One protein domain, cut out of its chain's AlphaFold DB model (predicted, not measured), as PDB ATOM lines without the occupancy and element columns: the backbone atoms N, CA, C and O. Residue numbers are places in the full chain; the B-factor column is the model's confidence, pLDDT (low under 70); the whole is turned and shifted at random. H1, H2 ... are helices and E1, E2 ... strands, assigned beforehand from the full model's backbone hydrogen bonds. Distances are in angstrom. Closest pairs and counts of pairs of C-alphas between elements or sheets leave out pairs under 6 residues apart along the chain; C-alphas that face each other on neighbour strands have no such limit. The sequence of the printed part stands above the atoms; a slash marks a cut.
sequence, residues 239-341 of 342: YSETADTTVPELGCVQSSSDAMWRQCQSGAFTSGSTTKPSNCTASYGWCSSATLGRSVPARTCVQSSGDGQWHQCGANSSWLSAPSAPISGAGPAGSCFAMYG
ATOM      1  N   TYR A 239      -7.788 -25.719  60.122       90.50
ATOM      2  CA  TYR A 239      -7.423 -26.938  59.412       90.50
ATOM      3  C   TYR A 239      -8.688 -27.722  59.056       90.50
ATOM      4  O   TYR A 239      -9.489 -28.059  59.928       90.50
ATOM      5  N   SER A 240      -8.884 -27.974  57.764       91.94
ATOM      6  CA  SER A 240      -9.993 -28.768  57.248       91.94
ATOM      7  C   SER A 240      -9.474 -30.092  56.725       91.94
ATOM      8  O   SER A 240      -8.634 -30.091  55.838       91.94
ATOM      9  N   GLU A 241     -10.045 -31.207  57.171       89.81
ATOM     10  CA  GLU A 241      -9.748 -32.525  56.595       89.81
ATOM     11  C   GLU A 241     -10.288 -32.666  55.162       89.81
ATOM     12  O   GLU A 241      -9.654 -33.278  54.305       89.81
ATOM     13  N   THR A 242     -11.441 -32.055  54.860       90.31
ATOM     14  CA  THR A 242     -12.036 -32.087  53.513       90.31
ATOM     15  C   THR A 242     -11.144 -31.399  52.479       90.31
ATOM     16  O   THR A 242     -10.999 -31.892  51.363       90.31
ATOM     17  N   ALA A 243     -10.549 -30.260  52.839       89.44
ATOM     18  CA  ALA A 243      -9.627 -29.532  51.968       89.44
ATOM     19  C   ALA A 243      -8.148 -29.894  52.209       89.44
ATOM     20  O   ALA A 243      -7.304 -29.481  51.420       89.44
ATOM     21  N   ASP A 244      -7.856 -30.649  53.275       87.56
ATOM     22  CA  ASP A 244      -6.524 -31.013  53.791       87.56
ATOM     23  C   ASP A 244      -5.526 -29.867  53.745       87.56
ATOM     24  O   ASP A 244      -4.423 -29.931  53.202       87.56
ATOM     25  N   THR A 245      -5.997 -28.743  54.258       86.94
ATOM     26  CA  THR A 245      -5.241 -27.511  54.291       86.94
ATOM     27  C   THR A 245      -5.787 -26.616  55.386       86.94
ATOM     28  O   THR A 245      -6.930 -26.757  55.840       86.94
ATOM     29  N   THR A 246      -4.956 -25.673  55.807       89.75
ATOM     30  CA  THR A 246      -5.358 -24.606  56.712       89.75
ATOM     31  C   THR A 246      -6.140 -23.569  55.919       89.75
ATOM     32  O   THR A 246      -5.583 -22.798  55.141       89.75
ATOM     33  N   VAL A 247      -7.455 -23.565  56.108       89.94
ATOM     34  CA  VAL A 247      -8.383 -22.641  55.456       89.94
ATOM     35  C   VAL A 247      -8.211 -21.263  56.086       89.94
ATOM     36  O   VAL A 247      -8.307 -21.169  57.308       89.94
ATOM     37  N   PRO A 248      -7.964 -20.193  55.313       85.88
ATOM     38  CA  PRO A 248      -7.763 -18.859  55.877       85.88
ATOM     39  C   PRO A 248      -9.015 -18.360  56.615       85.88
ATOM     40  O   PRO A 248     -10.115 -18.863  56.392       85.88
ATOM     41  N   GLU A 249      -8.861 -17.342  57.466       84.00
ATOM     42  CA  GLU A 249      -9.986 -16.686  58.150       84.00
ATOM     43  C   GLU A 249     -11.055 -16.231  57.144       84.00
ATOM     44  O   GLU A 249     -10.740 -15.717  56.066       84.00
ATOM     45  N   LEU A 250     -12.325 -16.445  57.497       87.75
ATOM     46  CA  LEU A 250     -13.504 -16.312  56.635       87.75
ATOM     47  C   LEU A 250     -13.521 -17.243  55.412       87.75
ATOM     48  O   LEU A 250     -14.463 -17.182  54.623       87.75
ATOM     49  N   GLY A 251     -12.551 -18.139  55.250       91.75
ATOM     50  CA  GLY A 251     -12.567 -19.172  54.225       91.75
ATOM     51  C   GLY A 251     -13.640 -20.217  54.521       91.75
ATOM     52  O   GLY A 251     -13.916 -20.549  55.673       91.75
ATOM     53  N   CYS A 252     -14.273 -20.733  53.477       96.00
ATOM     54  CA  CYS A 252     -15.427 -21.613  53.589       96.00
ATOM     55  C   CYS A 252     -15.138 -22.984  52.996       96.00
ATOM     56  O   CYS A 252     -14.620 -23.087  51.883       96.00
ATOM     57  N   VAL A 253     -15.545 -24.036  53.696       96.94
ATOM     58  CA  VAL A 253     -15.447 -25.417  53.218       96.94
ATOM     59  C   VAL A 253     -16.817 -26.060  53.242       96.94
ATOM     60  O   VAL A 253     -17.561 -25.918  54.212       96.94
ATOM     61  N   GLN A 254     -17.139 -26.786  52.180       97.25
ATOM     62  CA  GLN A 254     -18.285 -27.674  52.156       97.25
ATOM     63  C   GLN A 254     -17.836 -29.068  52.592       97.25
ATOM     64  O   GLN A 254     -17.079 -29.724  51.879       97.25
ATOM     65  N   SER A 255     -18.282 -29.503  53.770       95.50
ATOM     66  CA  SER A 255     -17.814 -30.738  54.404       95.50
ATOM     67  C   SER A 255     -18.029 -31.971  53.525       95.50
ATOM     68  O   SER A 255     -19.067 -32.115  52.879       95.50
ATOM     69  N   SER A 256     -17.062 -32.886  53.525       93.88
ATOM     70  CA  SER A 256     -17.174 -34.184  52.852       93.88
ATOM     71  C   SER A 256     -18.144 -35.143  53.551       93.88
ATOM     72  O   SER A 256     -18.652 -36.045  52.892       93.88
ATOM     73  N   SER A 257     -18.419 -34.963  54.849       93.31
ATOM     74  CA  SER A 257     -19.240 -35.895  55.641       93.31
ATOM     75  C   SER A 257     -20.745 -35.628  55.562       93.31
ATOM     76  O   SER A 257     -21.531 -36.570  55.541       93.31
ATOM     77  N   ASP A 258     -21.150 -34.358  55.519       94.12
ATOM     78  CA  ASP A 258     -22.558 -33.945  55.602       94.12
ATOM     79  C   ASP A 258     -22.964 -32.893  54.558       94.12
ATOM     80  O   ASP A 258     -24.096 -32.419  54.569       94.12
ATOM     81  N   ALA A 259     -22.050 -32.523  53.652       93.62
ATOM     82  CA  ALA A 259     -22.246 -31.511  52.611       93.62
ATOM     83  C   ALA A 259     -22.619 -30.101  53.120       93.62
ATOM     84  O   ALA A 259     -22.934 -29.224  52.307       93.62
ATOM     85  N   MET A 260     -22.536 -29.847  54.432       96.44
ATOM     86  CA  MET A 260     -22.829 -28.541  55.020       96.44
ATOM     87  C   MET A 260     -21.632 -27.600  54.877       96.44
ATOM     88  O   MET A 260     -20.473 -27.980  55.087       96.44
ATOM     89  N   TRP A 261     -21.925 -26.341  54.565       97.12
ATOM     90  CA  TRP A 261     -20.960 -25.253  54.529       97.12
ATOM     91  C   TRP A 261     -20.579 -24.813  55.931       97.12
ATOM     92  O   TRP A 261     -21.441 -24.565  56.772       97.12
ATOM     93  N   ARG A 262     -19.280 -24.665  56.163       96.69
ATOM     94  CA  ARG A 262     -18.717 -24.121  57.397       96.69
ATOM     95  C   ARG A 262     -17.713 -23.039  57.049       96.69
ATOM     96  O   ARG A 262     -16.968 -23.179  56.078       96.69
ATOM     97  N   GLN A 263     -17.696 -21.966  57.828       95.06
ATOM     98  CA  GLN A 263     -16.750 -20.868  57.665       95.06
ATOM     99  C   GLN A 263     -15.698 -20.928  58.763       95.06
ATOM    100  O   GLN A 263     -16.027 -21.188  59.916       95.06
ATOM    101  N   CYS A 264     -14.443 -20.686  58.408       91.12
ATOM    102  CA  CYS A 264     -13.387 -20.497  59.380       91.12
ATOM    103  C   CYS A 264     -13.550 -19.144  60.073       91.12
ATOM    104  O   CYS A 264     -13.569 -18.108  59.405       91.12
ATOM    105  N   GLN A 265     -13.687 -19.163  61.392       85.88
ATOM    106  CA  GLN A 265     -13.757 -17.974  62.227       85.88
ATOM    107  C   GLN A 265     -12.901 -18.181  63.475       85.88
ATOM    108  O   GLN A 265     -13.190 -19.033  64.315       85.88
ATOM    109  N   SER A 266     -11.847 -17.379  63.608       73.75
ATOM    110  CA  SER A 266     -10.950 -17.365  64.768       73.75
ATOM    111  C   SER A 266     -10.370 -18.747  65.104       73.75
ATOM    112  O   SER A 266     -10.277 -19.128  66.270       73.75
ATOM    113  N   GLY A 267      -9.956 -19.509  64.085       78.56
ATOM    114  CA  GLY A 267      -9.330 -20.829  64.245       78.56
ATOM    115  C   GLY A 267     -10.296 -21.994  64.468       78.56
ATOM    116  O   GLY A 267      -9.839 -23.119  64.658       78.56
ATOM    117  N   ALA A 268     -11.609 -21.761  64.415       83.88
ATOM    118  CA  ALA A 268     -12.623 -22.810  64.462       83.88
ATOM    119  C   ALA A 268     -13.635 -22.679  63.317       83.88
ATOM    120  O   ALA A 268     -13.913 -21.589  62.820       83.88
ATOM    121  N   PHE A 269     -14.217 -23.803  62.897       92.50
ATOM    122  CA  PHE A 269     -15.312 -23.789  61.932       92.50
ATOM    123  C   PHE A 269     -16.642 -23.444  62.608       92.50
ATOM    124  O   PHE A 269     -16.957 -23.968  63.677       92.50
ATOM    125  N   THR A 270     -17.449 -22.604  61.959       92.81
ATOM    126  CA  THR A 270     -18.838 -22.340  62.363       92.81
ATOM    127  C   THR A 270     -19.686 -23.615  62.343       92.81
ATOM    128  O   THR A 270     -19.320 -24.632  61.742       92.81
ATOM    129  N   SER A 271     -20.886 -23.539  62.924       92.75
ATOM    130  CA  SER A 271     -21.925 -24.534  62.659       92.75
ATOM    131  C   SER A 271     -22.227 -24.630  61.156       92.75
ATOM    132  O   SER A 271     -21.994 -23.690  60.387       92.75
ATOM    133  N   GLY A 272     -22.705 -25.801  60.731       91.81
ATOM    134  CA  GLY A 272     -23.020 -26.060  59.332       91.81
ATOM    135  C   GLY A 272     -24.207 -25.226  58.841       91.81
ATOM    136  O   GLY A 272     -25.214 -25.110  59.535       91.81
ATOM    137  N   SER A 273     -24.120 -24.734  57.605       93.31
ATOM    138  CA  SER A 273     -25.214 -24.125  56.840       93.31
ATOM    139  C   SER A 273     -25.447 -24.882  55.530       93.31
ATOM    140  O   SER A 273     -24.506 -25.374  54.911       93.31
ATOM    141  N   THR A 274     -26.692 -24.947  55.058       94.88
ATOM    142  CA  THR A 274     -27.012 -25.491  53.724       94.88
ATOM    143  C   THR A 274     -26.623 -24.537  52.594       94.88
ATOM    144  O   THR A 274     -26.473 -24.956  51.448       94.88
ATOM    145  N   THR A 275     -26.430 -23.254  52.903       93.31
ATOM    146  CA  THR A 275     -26.034 -22.213  51.949       93.31
ATOM    147  C   THR A 275     -24.616 -21.733  52.222       93.31
ATOM    148  O   THR A 275     -24.221 -21.531  53.373       93.31
ATOM    149  N   LYS A 276     -23.847 -21.529  51.146       93.44
ATOM    150  CA  LYS A 276     -22.499 -20.963  51.219       93.44
ATOM    151  C   LYS A 276     -22.568 -19.527  51.769       93.44
ATOM    152  O   LYS A 276     -23.318 -18.725  51.208       93.44
ATOM    153  N   PRO A 277     -21.781 -19.172  52.801       91.25
ATOM    154  CA  PRO A 277     -21.684 -17.792  53.277       91.25
ATOM    155  C   PRO A 277     -21.274 -16.820  52.158       91.25
ATOM    156  O   PRO A 277     -20.472 -17.152  51.287       91.25
ATOM    157  N   SER A 278     -21.822 -15.605  52.153       87.94
ATOM    158  CA  SER A 278     -21.576 -14.629  51.077       87.94
ATOM    159  C   SER A 278     -20.217 -13.929  51.179       87.94
ATOM    160  O   SER A 278     -19.709 -13.427  50.182       87.94
ATOM    161  N   ASN A 279     -19.613 -13.916  52.366       82.81
ATOM    162  CA  ASN A 279     -18.358 -13.232  52.680       82.81
ATOM    163  C   ASN A 279     -17.141 -14.177  52.711       82.81
ATOM    164  O   ASN A 279     -16.170 -13.900  53.413       82.81
ATOM    165  N   CYS A 280     -17.195 -15.305  51.996       87.06
ATOM    166  CA  CYS A 280     -16.086 -16.254  51.961       87.06
ATOM    167  C   CYS A 280     -14.849 -15.653  51.274       87.06
ATOM    168  O   CYS A 280     -14.912 -15.316  50.093       87.06
ATOM    169  N   THR A 281     -13.714 -15.582  51.974       83.75
ATOM    170  CA  THR A 281     -12.422 -15.110  51.421       83.75
ATOM    171  C   THR A 281     -11.759 -16.151  50.515       83.75
ATOM    172  O   THR A 281     -11.065 -15.808  49.563       83.75
ATOM    173  N   ALA A 282     -12.019 -17.428  50.789       89.44
ATOM    174  CA  ALA A 282     -11.672 -18.587  49.975       89.44
ATOM    175  C   ALA A 282     -12.809 -19.614  50.051       89.44
ATOM    176  O   ALA A 282     -13.609 -19.597  50.988       89.44
ATOM    177  N   SER A 283     -12.905 -20.519  49.078       93.81
ATOM    178  CA  SER A 283     -13.969 -21.524  49.041       93.81
ATOM    179  C   SER A 283     -13.438 -22.880  48.614       93.81
ATOM    180  O   SER A 283     -12.771 -22.982  47.595       93.81
ATOM    181  N   TYR A 284     -13.840 -23.932  49.314       94.44
ATOM    182  CA  TYR A 284     -13.557 -25.327  48.976       94.44
ATOM    183  C   TYR A 284     -14.894 -26.065  48.917       94.44
ATOM    184  O   TYR A 284     -15.323 -26.704  49.877       94.44
ATOM    185  N   GLY A 285     -15.616 -25.834  47.821       94.94
ATOM    186  CA  GLY A 285     -16.914 -26.450  47.571       94.94
ATOM    187  C   GLY A 285     -16.774 -27.773  46.834       94.94
ATOM    188  O   GLY A 285     -15.717 -28.085  46.288       94.94
ATOM    189  N   TRP A 286     -17.863 -28.532  46.784       95.88
ATOM    190  CA  TRP A 286     -17.925 -29.732  45.962       95.88
ATOM    191  C   TRP A 286     -17.907 -29.362  44.474       95.88
ATOM    192  O   TRP A 286     -18.414 -28.305  44.083       95.88
ATOM    193  N   CYS A 287     -17.341 -30.234  43.643       96.44
ATOM    194  CA  CYS A 287     -17.328 -30.080  42.189       96.44
ATOM    195  C   CYS A 287     -18.392 -30.976  41.560       96.44
ATOM    196  O   CYS A 287     -18.499 -32.151  41.909       96.44
ATOM    197  N   SER A 288     -19.154 -30.444  40.604       96.06
ATOM    198  CA  SER A 288     -20.074 -31.254  39.801       96.06
ATOM    199  C   SER A 288     -19.279 -32.095  38.800       96.06
ATOM    200  O   SER A 288     -18.493 -31.545  38.024       96.06
ATOM    201  N   SER A 289     -19.449 -33.420  38.830       95.44
ATOM    202  CA  SER A 289     -18.799 -34.345  37.897       95.44
ATOM    203  C   SER A 289     -19.805 -34.873  36.879       95.44
ATOM    204  O   SER A 289     -20.732 -35.601  37.239       95.44
ATOM    205  N   ALA A 290     -19.590 -34.556  35.600       93.06
ATOM    206  CA  ALA A 290     -20.375 -35.129  34.507       93.06
ATOM    207  C   ALA A 290     -20.130 -36.642  34.362       93.06
ATOM    208  O   ALA A 290     -21.090 -37.382  34.175       93.06
ATOM    209  N   THR A 291     -18.881 -37.104  34.535       94.00
ATOM    210  CA  THR A 291     -18.535 -38.536  34.495       94.00
ATOM    211  C   THR A 291     -19.350 -39.348  35.502       94.00
ATOM    212  O   THR A 291     -19.831 -40.429  35.184       94.00
ATOM    213  N   LEU A 292     -19.501 -38.838  36.729       95.62
ATOM    214  CA  LEU A 292     -20.142 -39.574  37.823       95.62
ATOM    215  C   LEU A 292     -21.634 -39.258  37.988       95.62
ATOM    216  O   LEU A 292     -22.286 -39.869  38.832       95.62
ATOM    217  N   GLY A 293     -22.164 -38.270  37.262       95.25
ATOM    218  CA  GLY A 293     -23.547 -37.806  37.404       95.25
ATOM    219  C   GLY A 293     -23.888 -37.227  38.785       95.25
ATOM    220  O   GLY A 293     -25.060 -37.162  39.150       95.25
ATOM    221  N   ARG A 294     -22.884 -36.837  39.583       95.25
ATOM    222  CA  ARG A 294     -23.058 -36.304  40.944       95.25
ATOM    223  C   ARG A 294     -21.949 -35.332  41.328       95.25
ATOM    224  O   ARG A 294     -20.864 -35.343  40.745       95.25
ATOM    225  N   SER A 295     -22.206 -34.525  42.352       95.69
ATOM    226  CA  SER A 295     -21.174 -33.694  42.971       95.69
ATOM    227  C   SER A 295     -20.269 -34.525  43.876       95.69
ATOM    228  O   SER A 295     -20.732 -35.446  44.551       95.69
ATOM    229  N   VAL A 296     -18.985 -34.177  43.908       96.19
ATOM    230  CA  VAL A 296     -17.975 -34.838  44.739       96.19
ATOM    231  C   VAL A 296     -17.241 -33.836  45.630       96.19
ATOM    232  O   VAL A 296     -17.072 -32.683  45.221       96.19
ATOM    233  N   PRO A 297     -16.786 -34.251  46.827       95.62
ATOM    234  CA  PRO A 297     -16.017 -33.388  47.715       95.62
ATOM    235  C   PRO A 297     -14.738 -32.850  47.075       95.62
ATOM    236  O   PRO A 297     -14.193 -33.441  46.132       95.62
ATOM    237  N   ALA A 298     -14.225 -31.764  47.655       94.00
ATOM    238  CA  ALA A 298     -12.901 -31.245  47.341       94.00
ATOM    239  C   ALA A 298     -11.842 -32.363  47.380       94.00
ATOM    240  O   ALA A 298     -11.964 -33.339  48.120       94.00
ATOM    241  N   ARG A 299     -10.812 -32.223  46.544       94.75
ATOM    242  CA  ARG A 299      -9.705 -33.169  46.328       94.75
ATOM    243  C   ARG A 299     -10.073 -34.499  45.678       94.75
ATOM    244  O   ARG A 299      -9.171 -35.292  45.423       94.75
ATOM    245  N   THR A 300     -11.342 -34.771  45.375       96.81
ATOM    246  CA  THR A 300     -11.711 -35.982  44.624       96.81
ATOM    247  C   THR A 300     -11.100 -35.936  43.225       96.81
ATOM    248  O   THR A 300     -11.250 -34.937  42.520       96.81
ATOM    249  N   CYS A 301     -10.433 -37.014  42.826       97.81
ATOM    250  CA  CYS A 301      -9.841 -37.175  41.506       97.81
ATOM    251  C   CYS A 301     -10.754 -38.034  40.631       97.81
ATOM    252  O   CYS A 301     -11.187 -39.115  41.033       97.81
ATOM    253  N   VAL A 302     -11.064 -37.549  39.436       97.94
ATOM    254  CA  VAL A 302     -11.985 -38.203  38.507       97.94
ATOM    255  C   VAL A 302     -11.372 -38.196  37.116       97.94
ATOM    256  O   VAL A 302     -10.889 -37.161  36.652       97.94
ATOM    257  N   GLN A 303     -11.415 -39.340  36.444       97.50
ATOM    258  CA  GLN A 303     -11.131 -39.420  35.021       97.50
ATOM    259  C   GLN A 303     -12.333 -38.892  34.232       97.50
ATOM    260  O   GLN A 303     -13.467 -39.337  34.403       97.50
ATOM    261  N   SER A 304     -12.114 -37.895  33.387       94.56
ATOM    262  CA  SER A 304     -13.180 -37.267  32.612       94.56
ATOM    263  C   SER A 304     -13.604 -38.161  31.440       94.56
ATOM    264  O   SER A 304     -12.770 -38.641  30.676       94.56
ATOM    265  N   SER A 305     -14.916 -38.364  31.269       92.00
ATOM    266  CA  SER A 305     -15.481 -39.126  30.145       92.00
ATOM    267  C   SER A 305     -15.390 -38.399  28.799       92.00
ATOM    268  O   SER A 305     -15.636 -39.015  27.767       92.00
ATOM    269  N   GLY A 306     -15.081 -37.097  28.795       89.81
ATOM    270  CA  GLY A 306     -15.000 -36.285  27.576       89.81
ATOM    271  C   GLY A 306     -13.620 -36.285  26.915       89.81
ATOM    272  O   GLY A 306     -13.532 -36.242  25.692       89.81
ATOM    273  N   ASP A 307     -12.550 -36.335  27.710       89.88
ATOM    274  CA  ASP A 307     -11.153 -36.229  27.250       89.88
ATOM    275  C   ASP A 307     -10.253 -37.384  27.737       89.88
ATOM    276  O   ASP A 307      -9.085 -37.469  27.353       89.88
ATOM    277  N   GLY A 308     -10.773 -38.278  28.587       92.19
ATOM    278  CA  GLY A 308     -10.032 -39.391  29.182       92.19
ATOM    279  C   GLY A 308      -8.956 -38.972  30.192       92.19
ATOM    280  O   GLY A 308      -8.231 -39.839  30.685       92.19
ATOM    281  N   GLN A 309      -8.829 -37.677  30.502       95.69
ATOM    282  CA  GLN A 309      -7.794 -37.143  31.387       95.69
ATOM    283  C   GLN A 309      -8.244 -37.144  32.845       95.69
ATOM    284  O   GLN A 309      -9.433 -37.063  33.159       95.69
ATOM    285  N   TRP A 310      -7.276 -37.218  33.753       97.56
ATOM    286  CA  TRP A 310      -7.529 -37.135  35.187       97.56
ATOM    287  C   TRP A 310      -7.552 -35.686  35.656       97.56
ATOM    288  O   TRP A 310      -6.646 -34.910  35.351       97.56
ATOM    289  N   HIS A 311      -8.574 -35.347  36.437       97.38
ATOM    290  CA  HIS A 311      -8.758 -34.030  37.040       97.38
ATOM    291  C   HIS A 311      -9.047 -34.165  38.534       97.38
ATOM    292  O   HIS A 311      -9.634 -35.153  38.969       97.38
ATOM    293  N   GLN A 312      -8.672 -33.167  39.324       96.75
ATOM    294  CA  GLN A 312      -8.909 -33.101  40.763       96.75
ATOM    295  C   GLN A 312      -9.807 -31.913  41.114       96.75
ATOM    296  O   GLN A 312      -9.574 -30.795  40.655       96.75
ATOM    297  N   CYS A 313     -10.814 -32.137  41.958       96.50
ATOM    298  CA  CYS A 313     -11.656 -31.064  42.478       96.50
ATOM    299  C   CYS A 313     -10.847 -30.138  43.404       96.50
ATOM    300  O   CYS A 313     -10.299 -30.585  44.410       96.50
ATOM    301  N   GLY A 314     -10.762 -28.854  43.073       91.75
ATOM    302  CA  GLY A 314      -9.951 -27.854  43.761       91.75
ATOM    303  C   GLY A 314     -10.761 -26.738  44.420       91.75
ATOM    304  O   GLY A 314     -11.982 -26.806  44.587       91.75
ATOM    305  N   ALA A 315     -10.060 -25.667  44.796       89.19
ATOM    306  CA  ALA A 315     -10.687 -24.469  45.341       89.19
ATOM    307  C   ALA A 315     -11.669 -23.835  44.337       89.19
ATOM    308  O   ALA A 315     -11.542 -23.967  43.118       89.19
ATOM    309  N   ASN A 316     -12.670 -23.143  44.872       89.12
ATOM    310  CA  ASN A 316     -13.785 -22.524  44.156       89.12
ATOM    311  C   ASN A 316     -14.599 -23.506  43.300       89.12
ATOM    312  O   ASN A 316     -15.199 -23.093  42.311       89.12
ATOM    313  N   SER A 317     -14.634 -24.788  43.686       90.94
ATOM    314  CA  SER A 317     -15.337 -25.846  42.948       90.94
ATOM    315  C   SER A 317     -14.838 -25.999  41.502       90.94
ATOM    316  O   SER A 317     -15.612 -26.332  40.604       90.94
ATOM    317  N   SER A 318     -13.549 -25.733  41.268       93.38
ATOM    318  CA  SER A 318     -12.923 -25.844  39.947       93.38
ATOM    319  C   SER A 318     -12.239 -27.200  39.758       93.38
ATOM    320  O   SER A 318     -11.702 -27.771  40.705       93.38
ATOM    321  N   TRP A 319     -12.256 -27.730  38.533       95.50
ATOM    322  CA  TRP A 319     -11.501 -28.930  38.169       95.50
ATOM    323  C   TRP A 319     -10.077 -28.540  37.762       95.50
ATOM    324  O   TRP A 319      -9.885 -27.701  36.884       95.50
ATOM    325  N   LEU A 320      -9.085 -29.145  38.411       95.06
ATOM    326  CA  LEU A 320      -7.659 -28.945  38.155       95.06
ATOM    327  C   LEU A 320      -7.105 -30.152  37.398       95.06
ATOM    328  O   LEU A 320      -7.356 -31.283  37.800       95.06
ATOM    329  N   SER A 321      -6.309 -29.930  36.353       96.56
ATOM    330  CA  SER A 321      -5.651 -31.029  35.633       96.56
ATOM    331  C   SER A 321      -4.712 -31.806  36.566       96.56
ATOM    332  O   SER A 321      -3.879 -31.214  37.254       96.56
ATOM    333  N   ALA A 322      -4.861 -33.131  36.609       95.69
ATOM    334  CA  ALA A 322      -4.126 -34.031  37.495       95.69
ATOM    335  C   ALA A 322      -3.709 -35.328  36.763       95.69
ATOM    336  O   ALA A 322      -4.065 -36.424  37.199       95.69
ATOM    337  N   PRO A 323      -2.943 -35.242  35.657       95.25
ATOM    338  CA  PRO A 323      -2.651 -36.386  34.785       95.25
ATOM    339  C   PRO A 323      -1.860 -37.505  35.478       95.25
ATOM    340  O   PRO A 323      -1.943 -38.662  35.076       95.25
ATOM    341  N   SER A 324      -1.106 -37.181  36.531       94.00
ATOM    342  CA  SER A 324      -0.337 -38.145  37.322       94.00
ATOM    343  C   SER A 324      -1.140 -38.826  38.433       94.00
ATOM    344  O   SER A 324      -0.622 -39.773  39.024       94.00
ATOM    345  N   ALA A 325      -2.389 -38.410  38.692       94.44
ATOM    346  CA  ALA A 325      -3.210 -38.935  39.785       94.44
ATOM    347  C   ALA A 325      -3.302 -40.474  39.834       94.44
ATOM    348  O   ALA A 325      -3.195 -41.006  40.935       94.44
ATOM    349  N   PRO A 326      -3.413 -41.220  38.711       94.69
ATOM    350  CA  PRO A 326      -3.424 -42.692  38.722       94.69
ATOM    351  C   PRO A 326      -2.190 -43.337  39.348       94.69
ATOM    352  O   PRO A 326      -2.265 -44.454  39.847       94.69
ATOM    353  N   ILE A 327      -1.050 -42.651  39.269       93.81
ATOM    354  CA  ILE A 327       0.252 -43.163  39.694       93.81
ATOM    355  C   ILE A 327       0.579 -42.644  41.095       93.81
ATOM    356  O   ILE A 327       1.044 -43.396  41.944       93.81
ATOM    357  N   SER A 328       0.350 -41.351  41.337       93.94
ATOM    358  CA  SER A 328       0.710 -40.680  42.591       93.94
ATOM    359  C   SER A 328      -0.366 -40.772  43.671       93.94
ATOM    360  O   SER A 328      -0.073 -40.504  44.834       93.94
ATOM    361  N   GLY A 329      -1.617 -41.062  43.302       93.44
ATOM    362  CA  GLY A 329      -2.769 -40.895  44.187       93.44
ATOM    363  C   GLY A 329      -3.020 -39.437  44.592       93.44
ATOM    364  O   GLY A 329      -3.674 -39.191  45.604       93.44
ATOM    365  N   ALA A 330      -2.476 -38.463  43.854       91.81
ATOM    366  CA  ALA A 330      -2.499 -37.046  44.210       91.81
ATOM    367  C   ALA A 330      -2.531 -36.127  42.980       91.81
ATOM    368  O   ALA A 330      -2.033 -36.474  41.909       91.81
ATOM    369  N   GLY A 331      -3.059 -34.918  43.162       89.75
ATOM    370  CA  GLY A 331      -3.042 -33.844  42.170       89.75
ATOM    371  C   GLY A 331      -2.588 -32.505  42.769       89.75
ATOM    372  O   GLY A 331      -2.017 -32.469  43.863       89.75
ATOM    373  N   PRO A 332      -2.831 -31.380  42.072       88.06
ATOM    374  CA  PRO A 332      -2.406 -30.049  42.521       88.06
ATOM    375  C   PRO A 332      -3.010 -29.584  43.859       88.06
ATOM    376  O   PRO A 332      -2.445 -28.712  44.510       88.06
ATOM    377  N   ALA A 333      -4.137 -30.160  44.283       86.56
ATOM    378  CA  ALA A 333      -4.769 -29.930  45.585       86.56
ATOM    379  C   ALA A 333      -4.407 -31.026  46.618       86.56
ATOM    380  O   ALA A 333      -5.164 -31.302  47.552       86.56
ATOM    381  N   GLY A 334      -3.252 -31.676  46.447       88.06
ATOM    382  CA  GLY A 334      -2.730 -32.718  47.333       88.06
ATOM    383  C   GLY A 334      -3.281 -34.112  47.025       88.06
ATOM    384  O   GLY A 334      -3.794 -34.364  45.933       88.06
ATOM    385  N   SER A 335      -3.177 -35.032  47.989       92.06
ATOM    386  CA  SER A 335      -3.710 -36.398  47.880       92.06
ATOM    387  C   SER A 335      -5.184 -36.424  47.475       92.06
ATOM    388  O   SER A 335      -5.985 -35.594  47.902       92.06
ATOM    389  N   CYS A 336      -5.553 -37.375  46.627       93.25
ATOM    390  CA  CYS A 336      -6.930 -37.540  46.203       93.25
ATOM    391  C   CYS A 336      -7.780 -38.004  47.394       93.25
ATOM    392  O   CYS A 336      -7.463 -39.012  48.020       93.25
ATOM    393  N   PHE A 337      -8.880 -37.303  47.687       92.88
ATOM    394  CA  PHE A 337      -9.838 -37.748  48.714       92.88
ATOM    395  C   PHE A 337     -10.455 -39.107  48.345       92.88
ATOM    396  O   PHE A 337     -10.614 -39.991  49.180       92.88
ATOM    397  N   ALA A 338     -10.780 -39.263  47.063       94.19
ATOM    398  CA  ALA A 338     -11.190 -40.505  46.429       94.19
ATOM    399  C   ALA A 338     -10.782 -40.454  44.952       94.19
ATOM    400  O   ALA A 338     -10.551 -39.369  44.408       94.19
ATOM    401  N   MET A 339     -10.701 -41.616  44.305       96.88
ATOM    402  CA  MET A 339     -10.335 -41.737  42.896       96.88
ATOM    403  C   MET A 339     -11.384 -42.542  42.136       96.88
ATOM    404  O   MET A 339     -11.783 -43.613  42.588       96.88
ATOM    405  N   TYR A 340     -11.797 -42.037  40.975       96.62
ATOM    406  CA  TYR A 340     -12.755 -42.700  40.092       96.62
ATOM    407  C   TYR A 340     -12.234 -42.696  38.651       96.62
ATOM    408  O   TYR A 340     -12.173 -41.640  38.021       96.62
ATOM    409  N   GLY A 341     -11.838 -43.873  38.158       91.69
ATOM    410  CA  GLY A 341     -11.475 -44.105  36.756       91.69
ATOM    411  C   GLY A 341     -12.673 -44.562  35.921       91.69
ATOM    412  O   GLY A 341     -13.698 -44.944  36.492       91.69
TER     413      GLY A 341
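AT A GLANCE: This is residues 239 to 341 of the 342 residues of the protein "Putative lipoprotein" of Myxococcus fulvus (strain ATCC BAA-855 / HW-1) (UniProt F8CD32). Little regular structure is present: two lobes of loops and short strands lie end to end, one with E1 and hairpin E2-E3, the other with hairpin E4-E5, sheet E6-E7-E8 and H1. The 103 printed residues, under half in named elements, have eight named strands, then one named helix: mostly strand. Sheet E6-E7-E8 is a meander, each strand the antiparallel neighbour of the one before. The whole is compact, radius of gyration of the C-alphas 13.5 A, spanning 40 by 25 by 20 A.

IN THESE COORDINATES: E1 is residues 245 to 247, beginning at C-alpha (-5.241, -27.511, 54.291); E2 252 to 254; E3 261 to 265, 12.8 A long; E4 287 to 289; E5 294 to 296; E6 301 to 303; E7 310 to 313, 10.3 A long; E8 319 to 321; H1 325 to 328, ending at C-alpha (0.710, -40.680, 42.591).

HOW THE PARTS SIT: E1 pairs with no named strand. Within hydrogen-bond range are N 253 and O 262 of hairpin E2-E3, 2.9 A, N 302 and O 311 of hairpin E6-E7, 2.8 A, and N 312 and O 320 of hairpin E7-E8, 2.8 A. E2 and E7 are apart. H1, too short for an O i to N i+4 pair, only grazes the sheet with residues 325 to 326.

THE WHOLE: The link E3 to E4 is long, 21 residues. The printed part has no cut; no printed residue is under 70 in pLDDT.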